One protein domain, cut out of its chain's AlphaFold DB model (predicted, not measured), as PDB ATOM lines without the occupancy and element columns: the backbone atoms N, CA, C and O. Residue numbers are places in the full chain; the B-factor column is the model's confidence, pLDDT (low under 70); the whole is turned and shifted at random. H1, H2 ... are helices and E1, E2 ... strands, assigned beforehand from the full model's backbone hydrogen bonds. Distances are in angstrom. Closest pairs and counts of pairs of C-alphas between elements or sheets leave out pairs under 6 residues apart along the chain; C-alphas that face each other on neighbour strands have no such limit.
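Overview. This is residues 139 to 232 of the 270 residues of the protein "N-acetyltransferase domain-containing protein" of candidate division Zixibacteria bacterium (UniProt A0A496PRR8). What does this domain look like? A long two-stranded hairpin, E2 and E3, meets a small sheet, E4, E1 and E5, where E3 passes E4; H1 and H3 graze the small sheet, and H2 lies far out at one end. What is printed? There are 94 residues with three named helices and five named strands, in the order E1 H1 H2 E2 E3 H3 E4 E5; both sheets are antiparallel, the class is mixed, and under half of the residues are in named elements. The whole is compact, with a radius of gyration of the C-alphas of 13.8 A and spans of 38 by 28 by 27 A.

Arrangement. How is the largest sheet built? E1, residues 139 to 144, is the inner strand; E4, residues 212 to 214, and E5, residues 229 to 232, are its edge strands. Pairing is staggered: within hydrogen-bond range are N 140 and O 230 of E1 and E5, 2.8 A, and N 213 and O 143 of E4 and E1, 2.9 A. What stands near it? E2, residues 177 to 183, and E3, residues 189 to 196, form a hairpin, with N 182 and O 190 2.8 A apart. The closest C-alphas of E3 and E4, those of Gln 192 and Glu 212, are 4.6 A apart. And the helices? H1, residues 148 to 151, and H3, residues 205 to 210, only graze the three-stranded sheet, while H2, residues 164 to 171, is not on it; its closest C-alpha pair with E2, Phe 171 and Tyr 178, is 7.6 A apart. Every O i to N i+4 pair is within hydrogen-bond range in H2 and H3; H1 is too short for one.

Along the chain. Where does the printed part begin and end? C-alpha 139 of E1 is at (-35.251, 70.873, 103.752) and C-alpha 232 of E5 at (-40.286, 73.383, 102.485). How long are the longer elements? E3 measures 20.9 A, E2 19.9 A, E1 16.5 A and H2 10.4 A.

Size, cuts and confidence. How far does it reach? The two C-alphas farthest apart, those of Ala 165 and Asp 225, are 39.1 A apart. Is anything cut, long or uncertain? The printed part has no cut; the links H1 to H2 and E4 to E5 are long. Mean pLDDT of the printed part is 71.9, and residues 145 to 161, 185, 198 to 203 and 215 to 227 are under 70.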
ATOM      1  N   TRP A 139     -36.105  70.055 104.598       85.62
ATOM      2  CA  TRP A 139     -35.251  70.873 103.752       85.62
ATOM      3  C   TRP A 139     -34.996  70.169 102.438       85.62
ATOM      4  O   TRP A 139     -34.709  68.973 102.407       85.62
ATOM      5  N   ILE A 140     -35.111  70.937 101.367       81.44
ATOM      6  CA  ILE A 140     -34.887  70.484 100.009       81.44
ATOM      7  C   ILE A 140     -33.447  70.808  99.655       81.44
ATOM      8  O   ILE A 140     -33.108  71.985  99.561       81.44
ATOM      9  N   GLY A 141     -32.603  69.788  99.519       81.50
ATOM     10  CA  GLY A 141     -31.207  69.962  99.143       81.50
ATOM     11  C   GLY A 141     -31.011  69.886  97.634       81.50
ATOM     12  O   GLY A 141     -31.528  68.992  96.958       81.50
ATOM     13  N   PHE A 142     -30.196  70.790  97.119       80.38
ATOM     14  CA  PHE A 142     -29.722  70.781  95.748       80.38
ATOM     15  C   PHE A 142     -28.233  70.462  95.750       80.38
ATOM     16  O   PHE A 142     -27.475  70.952  96.593       80.38
ATOM     17  N   LYS A 143     -27.844  69.564  94.849       79.75
ATOM     18  CA  LYS A 143     -26.448  69.212  94.614       79.75
ATOM     19  C   LYS A 143     -26.201  69.144  93.128       79.75
ATOM     20  O   LYS A 143     -27.061  68.690  92.374       79.75
ATOM     21  N   LYS A 144     -24.987  69.492  92.723       78.38
ATOM     22  CA  LYS A 144     -24.468  69.097  91.416       78.38
ATOM     23  C   LYS A 144     -24.576  67.584  91.280       78.38
ATOM     24  O   LYS A 144     -24.012  66.845  92.090       78.38
ATOM     25  N   SER A 145     -25.344  67.147  90.290       68.56
ATOM     26  CA  SER A 145     -25.462  65.737  89.947       68.56
ATOM     27  C   SER A 145     -24.548  65.438  88.773       68.56
ATOM     28  O   SER A 145     -24.414  66.245  87.860       68.56
ATOM     29  N   THR A 146     -23.932  64.263  88.783       62.34
ATOM     30  CA  THR A 146     -23.124  63.784  87.659       62.34
ATOM     31  C   THR A 146     -23.871  62.775  86.795       62.34
ATOM     32  O   THR A 146     -23.336  62.367  85.770       62.34
ATOM     33  N   THR A 147     -25.081  62.337  87.179       68.00
ATOM     34  CA  THR A 147     -25.847  61.360  86.390       68.00
ATOM     35  C   THR A 147     -27.341  61.684  86.318       68.00
ATOM     36  O   THR A 147     -27.945  62.180  87.273       68.00
ATOM     37  N   PHE A 148     -27.955  61.371  85.173       65.56
ATOM     38  CA  PHE A 148     -29.398  61.501  84.944       65.56
ATOM     39  C   PHE A 148     -30.219  60.650  85.921       65.56
ATOM     40  O   PHE A 148     -31.242  61.096  86.435       65.56
ATOM     41  N   ALA A 149     -29.732  59.440  86.215       65.38
ATOM     42  CA  ALA A 149     -30.382  58.478  87.103       65.38
ATOM     43  C   ALA A 149     -30.500  58.978  88.556       65.38
ATOM     44  O   ALA A 149     -31.366  58.525  89.301       65.38
ATOM     45  N   ASP A 150     -29.654  59.925  88.964       64.75
ATOM     46  CA  ASP A 150     -29.739  60.527  90.295       64.75
ATOM     47  C   ASP A 150     -30.843  61.590  90.388       64.75
ATOM     48  O   ASP A 150     -31.372  61.831  91.475       64.75
ATOM     49  N   VAL A 151     -31.193  62.224  89.265       62.38
ATOM     50  CA  VAL A 151     -32.164  63.332  89.180       62.38
ATOM     51  C   VAL A 151     -33.555  62.830  88.798       62.38
ATOM     52  O   VAL A 151     -34.561  63.387  89.232       62.38
ATOM     53  N   VAL A 152     -33.622  61.738  88.042       58.00
ATOM     54  CA  VAL A 152     -34.870  61.129  87.592       58.00
ATOM     55  C   VAL A 152     -35.210  59.912  88.443       58.00
ATOM     56  O   VAL A 152     -34.408  58.995  88.600       58.00
ATOM     57  N   ARG A 153     -36.431  59.879  88.986       55.97
ATOM     58  CA  ARG A 153     -36.996  58.642  89.532       55.97
ATOM     59  C   ARG A 153     -37.567  57.843  88.369       55.97
ATOM     60  O   ARG A 153     -38.348  58.377  87.590       55.97
ATOM     61  N   ASP A 154     -37.167  56.577  88.276       49.16
ATOM     62  CA  ASP A 154     -37.706  55.579  87.343       49.16
ATOM     63  C   ASP A 154     -39.147  55.196  87.734       49.16
ATOM     64  O   ASP A 154     -39.477  54.051  88.040       49.16
ATOM     65  N   ASP A 155     -40.030  56.185  87.769       51.88
ATOM     66  CA  ASP A 155     -41.448  55.938  87.673       51.88
ATOM     67  C   ASP A 155     -42.065  56.875  86.643       51.88
ATOM     68  O   ASP A 155     -41.773  58.065  86.536       51.88
ATOM     69  N   GLU A 156     -42.958  56.298  85.855       45.91
ATOM     70  CA  GLU A 156     -43.749  56.997  84.849       45.91
ATOM     71  C   GLU A 156     -44.742  57.997  85.486       45.91
ATOM     72  O   GLU A 156     -45.510  58.638  84.776       45.91
ATOM     73  N   THR A 157     -44.752  58.133  86.822       46.00
ATOM     74  CA  THR A 157     -45.744  58.907  87.585       46.00
ATOM     75  C   THR A 157     -45.265  60.330  87.884       46.00
ATOM     76  O   THR A 157     -46.099  61.218  88.052       46.00
ATOM     77  N   PHE A 158     -43.948  60.574  87.945       49.12
ATOM     78  CA  PHE A 158     -43.384  61.881  88.324       49.12
ATOM     79  C   PHE A 158     -42.925  62.763  87.173       49.12
ATOM     80  O   PHE A 158     -42.380  63.841  87.411       49.12
ATOM     81  N   TYR A 159     -43.242  62.393  85.937       54.41
ATOM     82  CA  TYR A 159     -43.249  63.371  84.862       54.41
ATOM     83  C   TYR A 159     -44.546  64.150  84.942       54.41
ATOM     84  O   TYR A 159     -45.618  63.675  84.562       54.41
ATOM     85  N   PHE A 160     -44.451  65.388  85.410       55.47
ATOM     86  CA  PHE A 160     -45.514  66.344  85.168       55.47
ATOM     87  C   PHE A 160     -45.475  66.646  83.676       55.47
ATOM     88  O   PHE A 160     -44.733  67.518  83.217       55.47
ATOM     89  N   HIS A 161     -46.217  65.838  82.921       60.34
ATOM     90  CA  HIS A 161     -46.491  66.001  81.503       60.34
ATOM     91  C   HIS A 161     -47.471  67.155  81.333       60.34
ATOM     92  O   HIS A 161     -48.619  66.988  80.917       60.34
ATOM     93  N   TYR A 162     -47.016  68.344  81.713       70.69
ATOM     94  CA  TYR A 162     -47.724  69.556  81.385       70.69
ATOM     95  C   TYR A 162     -47.832  69.674  79.867       70.69
ATOM     96  O   TYR A 162     -46.949  69.249  79.118       70.69
ATOM     97  N   SER A 163     -48.945  70.234  79.406       73.62
ATOM     98  CA  SER A 163     -49.115  70.503  77.981       73.62
ATOM     99  C   SER A 163     -48.050  71.486  77.489       73.62
ATOM    100  O   SER A 163     -47.574  72.331  78.247       73.62
ATOM    101  N   ASP A 164     -47.729  71.450  76.200       78.75
ATOM    102  CA  ASP A 164     -46.829  72.431  75.579       78.75
ATOM    103  C   ASP A 164     -47.290  73.873  75.826       78.75
ATOM    104  O   ASP A 164     -46.472  74.766  76.027       78.75
ATOM    105  N   ALA A 165     -48.608  74.089  75.890       79.94
ATOM    106  CA  ALA A 165     -49.191  75.382  76.227       79.94
ATOM    107  C   ALA A 165     -48.810  75.847  77.640       79.94
ATOM    108  O   ALA A 165     -48.570  77.033  77.845       79.94
ATOM    109  N   TRP A 166     -48.713  74.928  78.598       78.81
ATOM    110  CA  TRP A 166     -48.292  75.240  79.960       78.81
ATOM    111  C   TRP A 166     -46.795  75.553  80.022       78.81
ATOM    112  O   TRP A 166     -46.416  76.532  80.655       78.81
ATOM    113  N   TYR A 167     -45.943  74.798  79.318       76.75
ATOM    114  CA  TYR A 167     -44.511  75.120  79.228       76.75
ATOM    115  C   TYR A 167     -44.285  76.491  78.590       76.75
ATOM    116  O   TYR A 167     -43.552  77.318  79.131       76.75
ATOM    117  N   GLN A 168     -44.973  76.751  77.479       80.94
ATOM    118  CA  GLN A 168     -44.937  78.032  76.785       80.94
ATOM    119  C   GLN A 168     -45.454  79.171  77.668       80.94
ATOM    120  O   GLN A 168     -44.915  80.272  77.609       80.94
ATOM    121  N   TRP A 169     -46.481  78.919  78.484       82.12
ATOM    122  CA  TRP A 169     -46.948  79.872  79.483       82.12
ATOM    123  C   TRP A 169     -45.840  80.109  80.523       82.12
ATOM    124  O   TRP A 169     -45.280  81.197  80.564       82.12
ATOM    125  N   ARG A 170     -45.424  79.082  81.270       78.81
ATOM    126  CA  ARG A 170     -44.522  79.207  82.426       78.81
ATOM    127  C   ARG A 170     -43.152  79.783  82.074       78.81
ATOM    128  O   ARG A 170     -42.601  80.577  82.837       78.81
ATOM    129  N   PHE A 171     -42.578  79.331  80.965       78.69
ATOM    130  CA  PHE A 171     -41.190  79.614  80.610       78.69
ATOM    131  C   PHE A 171     -41.047  80.535  79.396       78.69
ATOM    132  O   PHE A 171     -39.939  80.972  79.104       78.69
ATOM    133  N   GLY A 172     -42.142  80.856  78.700       79.75
ATOM    134  CA  GLY A 172     -42.141  81.748  77.533       79.75
ATOM    135  C   GLY A 172     -41.569  81.131  76.254       79.75
ATOM    136  O   GLY A 172     -41.682  81.723  75.181       79.75
ATOM    137  N   GLU A 173     -40.975  79.948  76.339       81.25
ATOM    138  CA  GLU A 173     -40.365  79.243  75.223       81.25
ATOM    139  C   GLU A 173     -40.269  77.754  75.522       81.25
ATOM    140  O   GLU A 173     -40.284  77.322  76.675       81.25
ATOM    141  N   ASP A 174     -40.126  76.979  74.459       79.38
ATOM    142  CA  ASP A 174     -40.004  75.540  74.538       79.38
ATOM    143  C   ASP A 174     -38.527  75.116  74.576       79.38
ATOM    144  O   ASP A 174     -37.797  75.233  73.588       79.38
ATOM    145  N   ARG A 175     -38.080  74.632  75.740       79.75
ATOM    146  CA  ARG A 175     -36.732  74.095  75.976       79.75
ATOM    147  C   ARG A 175     -36.797  72.682  76.546       79.75
ATOM    148  O   ARG A 175     -37.721  72.311  77.268       79.75
ATOM    149  N   ASN A 176     -35.750  71.901  76.279       77.94
ATOM    150  CA  ASN A 176     -35.571  70.592  76.915       77.94
ATOM    151  C   ASN A 176     -35.246  70.722  78.409       77.94
ATOM    152  O   ASN A 176     -35.707  69.901  79.204       77.94
ATOM    153  N   SER A 177     -34.497  71.769  78.764       79.88
ATOM    154  CA  SER A 177     -34.053  72.070  80.122       79.88
ATOM    155  C   SER A 177     -34.307  73.542  80.419       79.88
ATOM    156  O   SER A 177     -33.903  74.424  79.657       79.88
ATOM    157  N   TYR A 178     -34.951  73.807  81.544       80.69
ATOM    158  CA  TYR A 178     -35.163  75.148  82.071       80.69
ATOM    159  C   TYR A 178     -34.204  75.343  83.231       80.69
ATOM    160  O   TYR A 178     -34.043  74.420  84.014       80.69
ATOM    161  N   LEU A 179     -33.554  76.498  83.344       82.00
ATOM    162  CA  LEU A 179     -32.553  76.783  84.375       82.00
ATOM    163  C   LEU A 179     -32.881  78.118  85.039       82.00
ATOM    164  O   LEU A 179     -33.458  78.997  84.399       82.00
ATOM    165  N   SER A 180     -32.456  78.290  86.285       81.19
ATOM    166  CA  SER A 180     -32.513  79.569  86.990       81.19
ATOM    167  C   SER A 180     -31.176  79.871  87.643       81.19
ATOM    168  O   SER A 180     -30.430  78.962  88.016       81.19
ATOM    169  N   LEU A 181     -30.867  81.158  87.748       81.56
ATOM    170  CA  LEU A 181     -29.681  81.657  88.421       81.56
ATOM    171  C   LEU A 181     -30.086  82.162  89.804       81.56
ATOM    172  O   LEU A 181     -30.939  83.039  89.933       81.56
ATOM    173  N   PHE A 182     -29.440  81.626  90.829       77.44
ATOM    174  CA  PHE A 182     -29.594  82.046  92.210       77.44
ATOM    175  C   PHE A 182     -28.289  82.632  92.719       77.44
ATOM    176  O   PHE A 182     -27.209  82.230  92.301       77.44
ATOM    177  N   VAL A 183     -28.398  83.560  93.659       74.88
ATOM    178  CA  VAL A 183     -27.258  84.040  94.437       74.88
ATOM    179  C   VAL A 183     -27.437  83.506  95.849       74.88
ATOM    180  O   VAL A 183     -28.467  83.758  96.480       74.88
ATOM    181  N   ASP A 184     -26.482  82.703  96.316       74.25
ATOM    182  CA  ASP A 184     -26.529  82.158  97.670       74.25
ATOM    183  C   ASP A 184     -26.200  83.226  98.731       74.25
ATOM    184  O   ASP A 184     -25.897  84.382  98.430       74.25
ATOM    185  N   ILE A 185     -26.291  82.847 100.008       69.06
ATOM    186  CA  ILE A 185     -26.053  83.766 101.133       69.06
ATOM    187  C   ILE A 185     -24.613  84.300 101.191       69.06
ATOM    188  O   ILE A 185     -24.369  85.300 101.862       69.06
ATOM    189  N   GLU A 186     -23.675  83.639 100.513       77.25
ATOM    190  CA  GLU A 186     -22.268  84.030 100.422       77.25
ATOM    191  C   GLU A 186     -21.999  84.918  99.196       77.25
ATOM    192  O   GLU A 186     -20.897  85.441  99.041       77.25
ATOM    193  N   GLY A 187     -23.009  85.131  98.346       76.44
ATOM    194  CA  GLY A 187     -22.898  85.914  97.122       76.44
ATOM    195  C   GLY A 187     -22.434  85.109  95.907       76.44
ATOM    196  O   GLY A 187     -22.154  85.712  94.872       76.44
ATOM    197  N   ASN A 188     -22.347  83.778  95.999       82.50
ATOM    198  CA  ASN A 188     -21.964  82.954  94.857       82.50
ATOM    199  C   ASN A 188     -23.161  82.723  93.935       82.50
ATOM    200  O   ASN A 188     -24.262  82.394  94.386       82.50
ATOM    201  N   GLU A 189     -22.919  82.814  92.630       84.69
ATOM    202  CA  GLU A 189     -23.883  82.397  91.621       84.69
ATOM    203  C   GLU A 189     -24.013  80.868  91.590       84.69
ATOM    204  O   GLU A 189     -23.033  80.123  91.502       84.69
ATOM    205  N   ARG A 190     -25.253  80.398  91.658       83.75
ATOM    206  CA  ARG A 190     -25.653  78.995  91.596       83.75
ATOM    207  C   ARG A 190     -26.629  78.850  90.444       83.75
ATOM    208  O   ARG A 190     -27.687  79.474  90.445       83.75
ATOM    209  N   GLN A 191     -26.295  78.021  89.465       85.81
ATOM    210  CA  GLN A 191     -27.248  77.659  88.428       85.81
ATOM    211  C   GLN A 191     -28.017  76.428  88.888       85.81
ATOM    212  O   GLN A 191     -27.409  75.409  89.200       85.81
ATOM    213  N   GLN A 192     -29.337  76.523  88.941       83.06
ATOM    214  CA  GLN A 192     -30.214  75.424  89.312       83.06
ATOM    215  C   GLN A 192     -30.963  74.946  88.071       83.06
ATOM    216  O   GLN A 192     -31.524  75.760  87.332       83.06
ATOM    217  N   LEU A 193     -30.997  73.635  87.842       80.44
ATOM    218  CA  LEU A 193     -31.945  73.052  86.892       80.44
ATOM    219  C   LEU A 193     -33.351  73.305  87.425       80.44
ATOM    220  O   LEU A 193     -33.531  72.993  88.587       80.44
ATOM    221  N   LEU A 194     -34.262  73.891  86.624       77.69
ATOM    222  CA  LEU A 194     -35.665  74.244  86.921       77.69
ATOM    223  C   LEU A 194     -36.713  73.185  86.574       77.69
ATOM    224  O   LEU A 194     -37.725  73.050  87.259       77.69
ATOM    225  N   LYS A 195     -36.525  72.514  85.445       77.00
ATOM    226  CA  LYS A 195     -37.452  71.515  84.915       77.00
ATOM    227  C   LYS A 195     -36.793  70.864  83.710       77.00
ATOM    228  O   LYS A 195     -36.084  71.536  82.958       77.00
ATOM    229  N   MET A 196     -37.086  69.590  83.488       75.12
ATOM    230  CA  MET A 196     -36.841  68.940  82.206       75.12
ATOM    231  C   MET A 196     -38.162  68.589  81.539       75.12
ATOM    232  O   MET A 196     -39.122  68.197  82.202       75.12
ATOM    233  N   ARG A 197     -38.235  68.760  80.219       71.44
ATOM    234  CA  ARG A 197     -39.449  68.445  79.455       71.44
ATOM    235  C   ARG A 197     -39.553  66.966  79.086       71.44
ATOM    236  O   ARG A 197     -40.648  66.420  79.116       71.44
ATOM    237  N   ASN A 198     -38.430  66.319  78.767       66.00
ATOM    238  CA  ASN A 198     -38.406  64.951  78.248       66.00
ATOM    239  C   ASN A 198     -37.418  64.067  79.013       66.00
ATOM    240  O   ASN A 198     -36.248  64.413  79.157       66.00
ATOM    241  N   SER A 199     -37.882  62.881  79.405       56.97
ATOM    242  CA  SER A 199     -37.148  61.866  80.172       56.97
ATOM    243  C   SER A 199     -36.058  61.108  79.406       56.97
ATOM    244  O   SER A 199     -35.448  60.187  79.938       56.97
ATOM    245  N   GLY A 200     -35.795  61.472  78.151       56.22
ATOM    246  CA  GLY A 200     -34.830  60.760  77.311       56.22
ATOM    247  C   GLY A 200     -34.207  61.594  76.198       56.22
ATOM    248  O   GLY A 200     -33.569  61.035  75.311       56.22
ATOM    249  N   ALA A 201     -34.395  62.917  76.200       52.75
ATOM    250  CA  ALA A 201     -33.828  63.778  75.169       52.75
ATOM    251  C   ALA A 201     -32.453  64.294  75.610       52.75
ATOM    252  O   ALA A 201     -32.373  65.076  76.550       52.75
ATOM    253  N   ASN A 202     -31.406  63.848  74.904       57.59
ATOM    254  CA  ASN A 202     -30.035  64.375  74.903       57.59
ATOM    255  C   ASN A 202     -29.550  64.880  76.266       57.59
ATOM    256  O   ASN A 202     -29.510  66.082  76.526       57.59
ATOM    257  N   PHE A 203     -29.171  63.923  77.111       63.25
ATOM    258  CA  PHE A 203     -28.445  64.172  78.345       63.25
ATOM    259  C   PHE A 203     -27.163  64.958  78.039       63.25
ATOM    260  O   PHE A 203     -26.266  64.452  77.365       63.25
ATOM    261  N   ASP A 204     -27.116  66.204  78.495       73.44
ATOM    262  CA  ASP A 204     -25.917  67.032  78.453       73.44
ATOM    263  C   ASP A 204     -25.197  66.884  79.799       73.44
ATOM    264  O   ASP A 204     -25.590  67.477  80.807       73.44
ATOM    265  N   GLU A 205     -24.180  66.022  79.821       74.62
ATOM    266  CA  GLU A 205     -23.344  65.768  81.001       74.62
ATOM    267  C   GLU A 205     -22.702  67.050  81.538       74.62
ATOM    268  O   GLU A 205     -22.629  67.237  82.756       74.62
ATOM    269  N   ASP A 206     -22.298  67.956  80.644       78.69
ATOM    270  CA  ASP A 206     -21.646  69.210  81.014       78.69
ATOM    271  C   ASP A 206     -22.641  70.154  81.701       78.69
ATOM    272  O   ASP A 206     -22.310  70.788  82.709       78.69
ATOM    273  N   LEU A 207     -23.889  70.197  81.219       78.44
ATOM    274  CA  LEU A 207     -24.960  70.964  81.858       78.44
ATOM    275  C   LEU A 207     -25.230  70.480  83.289       78.44
ATOM    276  O   LEU A 207     -25.336  71.291  84.210       78.44
ATOM    277  N   PHE A 208     -25.336  69.168  83.503       75.00
ATOM    278  CA  PHE A 208     -25.610  68.601  84.828       75.00
ATOM    279  C   PHE A 208     -24.444  68.787  85.800       75.00
ATOM    280  O   PHE A 208     -24.652  69.204  86.939       75.00
ATOM    281  N   ALA A 209     -23.209  68.587  85.334       76.75
ATOM    282  CA  ALA A 209     -22.019  68.844  86.140       76.75
ATOM    283  C   ALA A 209     -21.912  70.321  86.578       76.75
ATOM    284  O   ALA A 209     -21.326  70.629  87.623       76.75
ATOM    285  N   ALA A 210     -22.490  71.240  85.800       80.50
ATOM    286  CA  ALA A 210     -22.518  72.667  86.095       80.50
ATOM    287  C   ALA A 210     -23.721  73.116  86.947       80.50
ATOM    288  O   ALA A 210     -23.639  74.180  87.567       80.50
ATOM    289  N   THR A 211     -24.799  72.326  87.025       82.38
ATOM    290  CA  THR A 211     -26.077  72.746  87.620       82.38
ATOM    291  C   THR A 211     -26.424  72.006  88.908       82.38
ATOM    292  O   THR A 211     -26.289  70.794  89.047       82.38
ATOM    293  N   GLU A 212     -26.910  72.762  89.885       83.69
ATOM    294  CA  GLU A 212     -27.483  72.242  91.117       83.69
ATOM    295  C   GLU A 212     -28.854  71.623  90.805       83.69
ATOM    296  O   GLU A 212     -29.743  72.280  90.257       83.69
ATOM    297  N   CYS A 213     -29.026  70.350  91.145       77.31
ATOM    298  CA  CYS A 213     -30.223  69.579  90.843       77.31
ATOM    299  C   CYS A 213     -30.862  69.046  92.124       77.31
ATOM    300  O   CYS A 213     -30.188  68.715  93.103       77.31
ATOM    301  N   TRP A 214     -32.186  68.914  92.091       74.50
ATOM    302  CA  TRP A 214     -32.897  68.053  93.022       74.50
ATOM    303  C   TRP A 214     -32.609  66.594  92.656       74.50
ATOM    304  O   TRP A 214     -32.860  66.189  91.527       74.50
ATOM    305  N   SER A 215     -32.039  65.811  93.568       69.69
ATOM    306  CA  SER A 215     -31.615  64.432  93.287       69.69
ATOM    307  C   SER A 215     -31.950  63.512  94.447       69.69
ATOM    308  O   SER A 215     -31.966  63.969  95.588       69.69
ATOM    309  N   ASN A 216     -32.111  62.209  94.198       67.25
ATOM    310  CA  ASN A 216     -32.339  61.191  95.235       67.25
ATOM    311  C   ASN A 216     -31.327  61.280  96.397       67.25
ATOM    312  O   ASN A 216     -31.677  61.032  97.552       67.25
ATOM    313  N   ALA A 217     -30.088  61.682  96.101       64.06
ATOM    314  CA  ALA A 217     -29.002  61.845  97.066       64.06
ATOM    315  C   ALA A 217     -29.047  63.165  97.866       64.06
ATOM    316  O   ALA A 217     -28.355  63.298  98.881       64.06
ATOM    317  N   SER A 218     -29.820  64.154  97.409       65.38
ATOM    318  CA  SER A 218     -29.932  65.488  98.010       65.38
ATOM    319  C   SER A 218     -31.342  65.835  98.494       65.38
ATOM    320  O   SER A 218     -31.489  66.852  99.167       65.38
ATOM    321  N   MET A 219     -32.351  64.996  98.208       66.75
ATOM    322  CA  MET A 219     -33.764  65.356  98.366       66.75
ATOM    323  C   MET A 219     -34.081  65.904  99.760       66.75
ATOM    324  O   MET A 219     -34.597  66.999  99.934       66.75
ATOM    325  N   TYR A 220     -33.738  65.172 100.808       69.94
ATOM    326  CA  TYR A 220     -34.182  65.552 102.143       69.94
ATOM    327  C   TYR A 220     -32.980  65.770 103.040       69.94
ATOM    328  O   TYR A 220     -32.484  64.846 103.689       69.94
ATOM    329  N   ALA A 221     -32.506  67.014 103.054       64.06
ATOM    330  CA  ALA A 221     -31.527  67.443 104.033       64.06
ATOM    331  C   ALA A 221     -32.202  67.473 105.414       64.06
ATOM    332  O   ALA A 221     -33.339  67.932 105.568       64.06
ATOM    333  N   LYS A 222     -31.519  66.926 106.425       57.53
ATOM    334  CA  LYS A 222     -32.008  66.986 107.809       57.53
ATOM    335  C   LYS A 222     -31.866  68.395 108.381       57.53
ATOM    336  O   LYS A 222     -32.767  68.835 109.086       57.53
ATOM    337  N   ASP A 223     -30.801  69.093 107.991       62.09
ATOM    338  CA  ASP A 223     -30.395  70.387 108.531       62.09
ATOM    339  C   ASP A 223     -29.896  71.325 107.414       62.09
ATOM    340  O   ASP A 223     -29.650  70.890 106.288       62.09
ATOM    341  N   GLN A 224     -29.771  72.616 107.735       62.31
ATOM    342  CA  GLN A 224     -29.342  73.692 106.825       62.31
ATOM    343  C   GLN A 224     -27.836  73.640 106.486       62.31
ATOM    344  O   GLN A 224     -27.390  74.335 105.575       62.31
ATOM    345  N   ASP A 225     -27.057  72.850 107.226       56.81
ATOM    346  CA  ASP A 225     -25.601  72.961 107.280       56.81
ATOM    347  C   ASP A 225     -24.936  72.512 105.953       56.81
ATOM    348  O   ASP A 225     -24.874  71.329 105.612       56.81
ATOM    349  N   ASP A 226     -24.444  73.516 105.216       53.25
ATOM    350  CA  ASP A 226     -23.467  73.491 104.111       53.25
ATOM    351  C   ASP A 226     -23.925  73.138 102.684       53.25
ATOM    352  O   ASP A 226     -23.089  72.993 101.788       53.25
ATOM    353  N   GLN A 227     -25.224  73.031 102.403       69.31
ATOM    354  CA  GLN A 227     -25.712  72.733 101.044       69.31
ATOM    355  C   GLN A 227     -26.696  73.790 100.550       69.31
ATOM    356  O   GLN A 227     -27.475  74.338 101.333       69.31
ATOM    357  N   PHE A 228     -26.670  74.077  99.240       78.69
ATOM    358  CA  PHE A 228     -27.688  74.909  98.602       78.69
ATOM    359  C   PHE A 228     -29.041  74.237  98.845       78.69
ATOM    360  O   PHE A 228     -29.319  73.166  98.311       78.69
ATOM    361  N   CYS A 229     -29.842  74.804  99.744       81.62
ATOM    362  CA  CYS A 229     -31.075  74.187 100.197       81.62
ATOM    363  C   CYS A 229     -32.181  75.214 100.420       81.62
ATOM    364  O   CYS A 229     -31.937  76.390 100.707       81.62
ATOM    365  N   GLN A 230     -33.421  74.750 100.301       82.44
ATOM    366  CA  GLN A 230     -34.616  75.551 100.525       82.44
ATOM    367  C   GLN A 230     -35.541  74.841 101.520       82.44
ATOM    368  O   GLN A 230     -35.842  73.659 101.358       82.44
ATOM    369  N   PRO A 231     -36.013  75.520 102.572       87.56
ATOM    370  CA  PRO A 231     -36.964  74.925 103.497       87.56
ATOM    371  C   PRO A 231     -38.342  74.808 102.838       87.56
ATOM    372  O   PRO A 231     -38.935  75.798 102.399       87.56
ATOM    373  N   PHE A 232     -38.899  73.603 102.854       88.69
ATOM    374  CA  PHE A 232     -40.286  73.383 102.485       88.69
ATOM    375  C   PHE A 232     -41.181  73.626 103.696       88.69
ATOM    376  O   PHE A 232     -41.142  72.896 104.692       88.69
TER     377      PHE A 232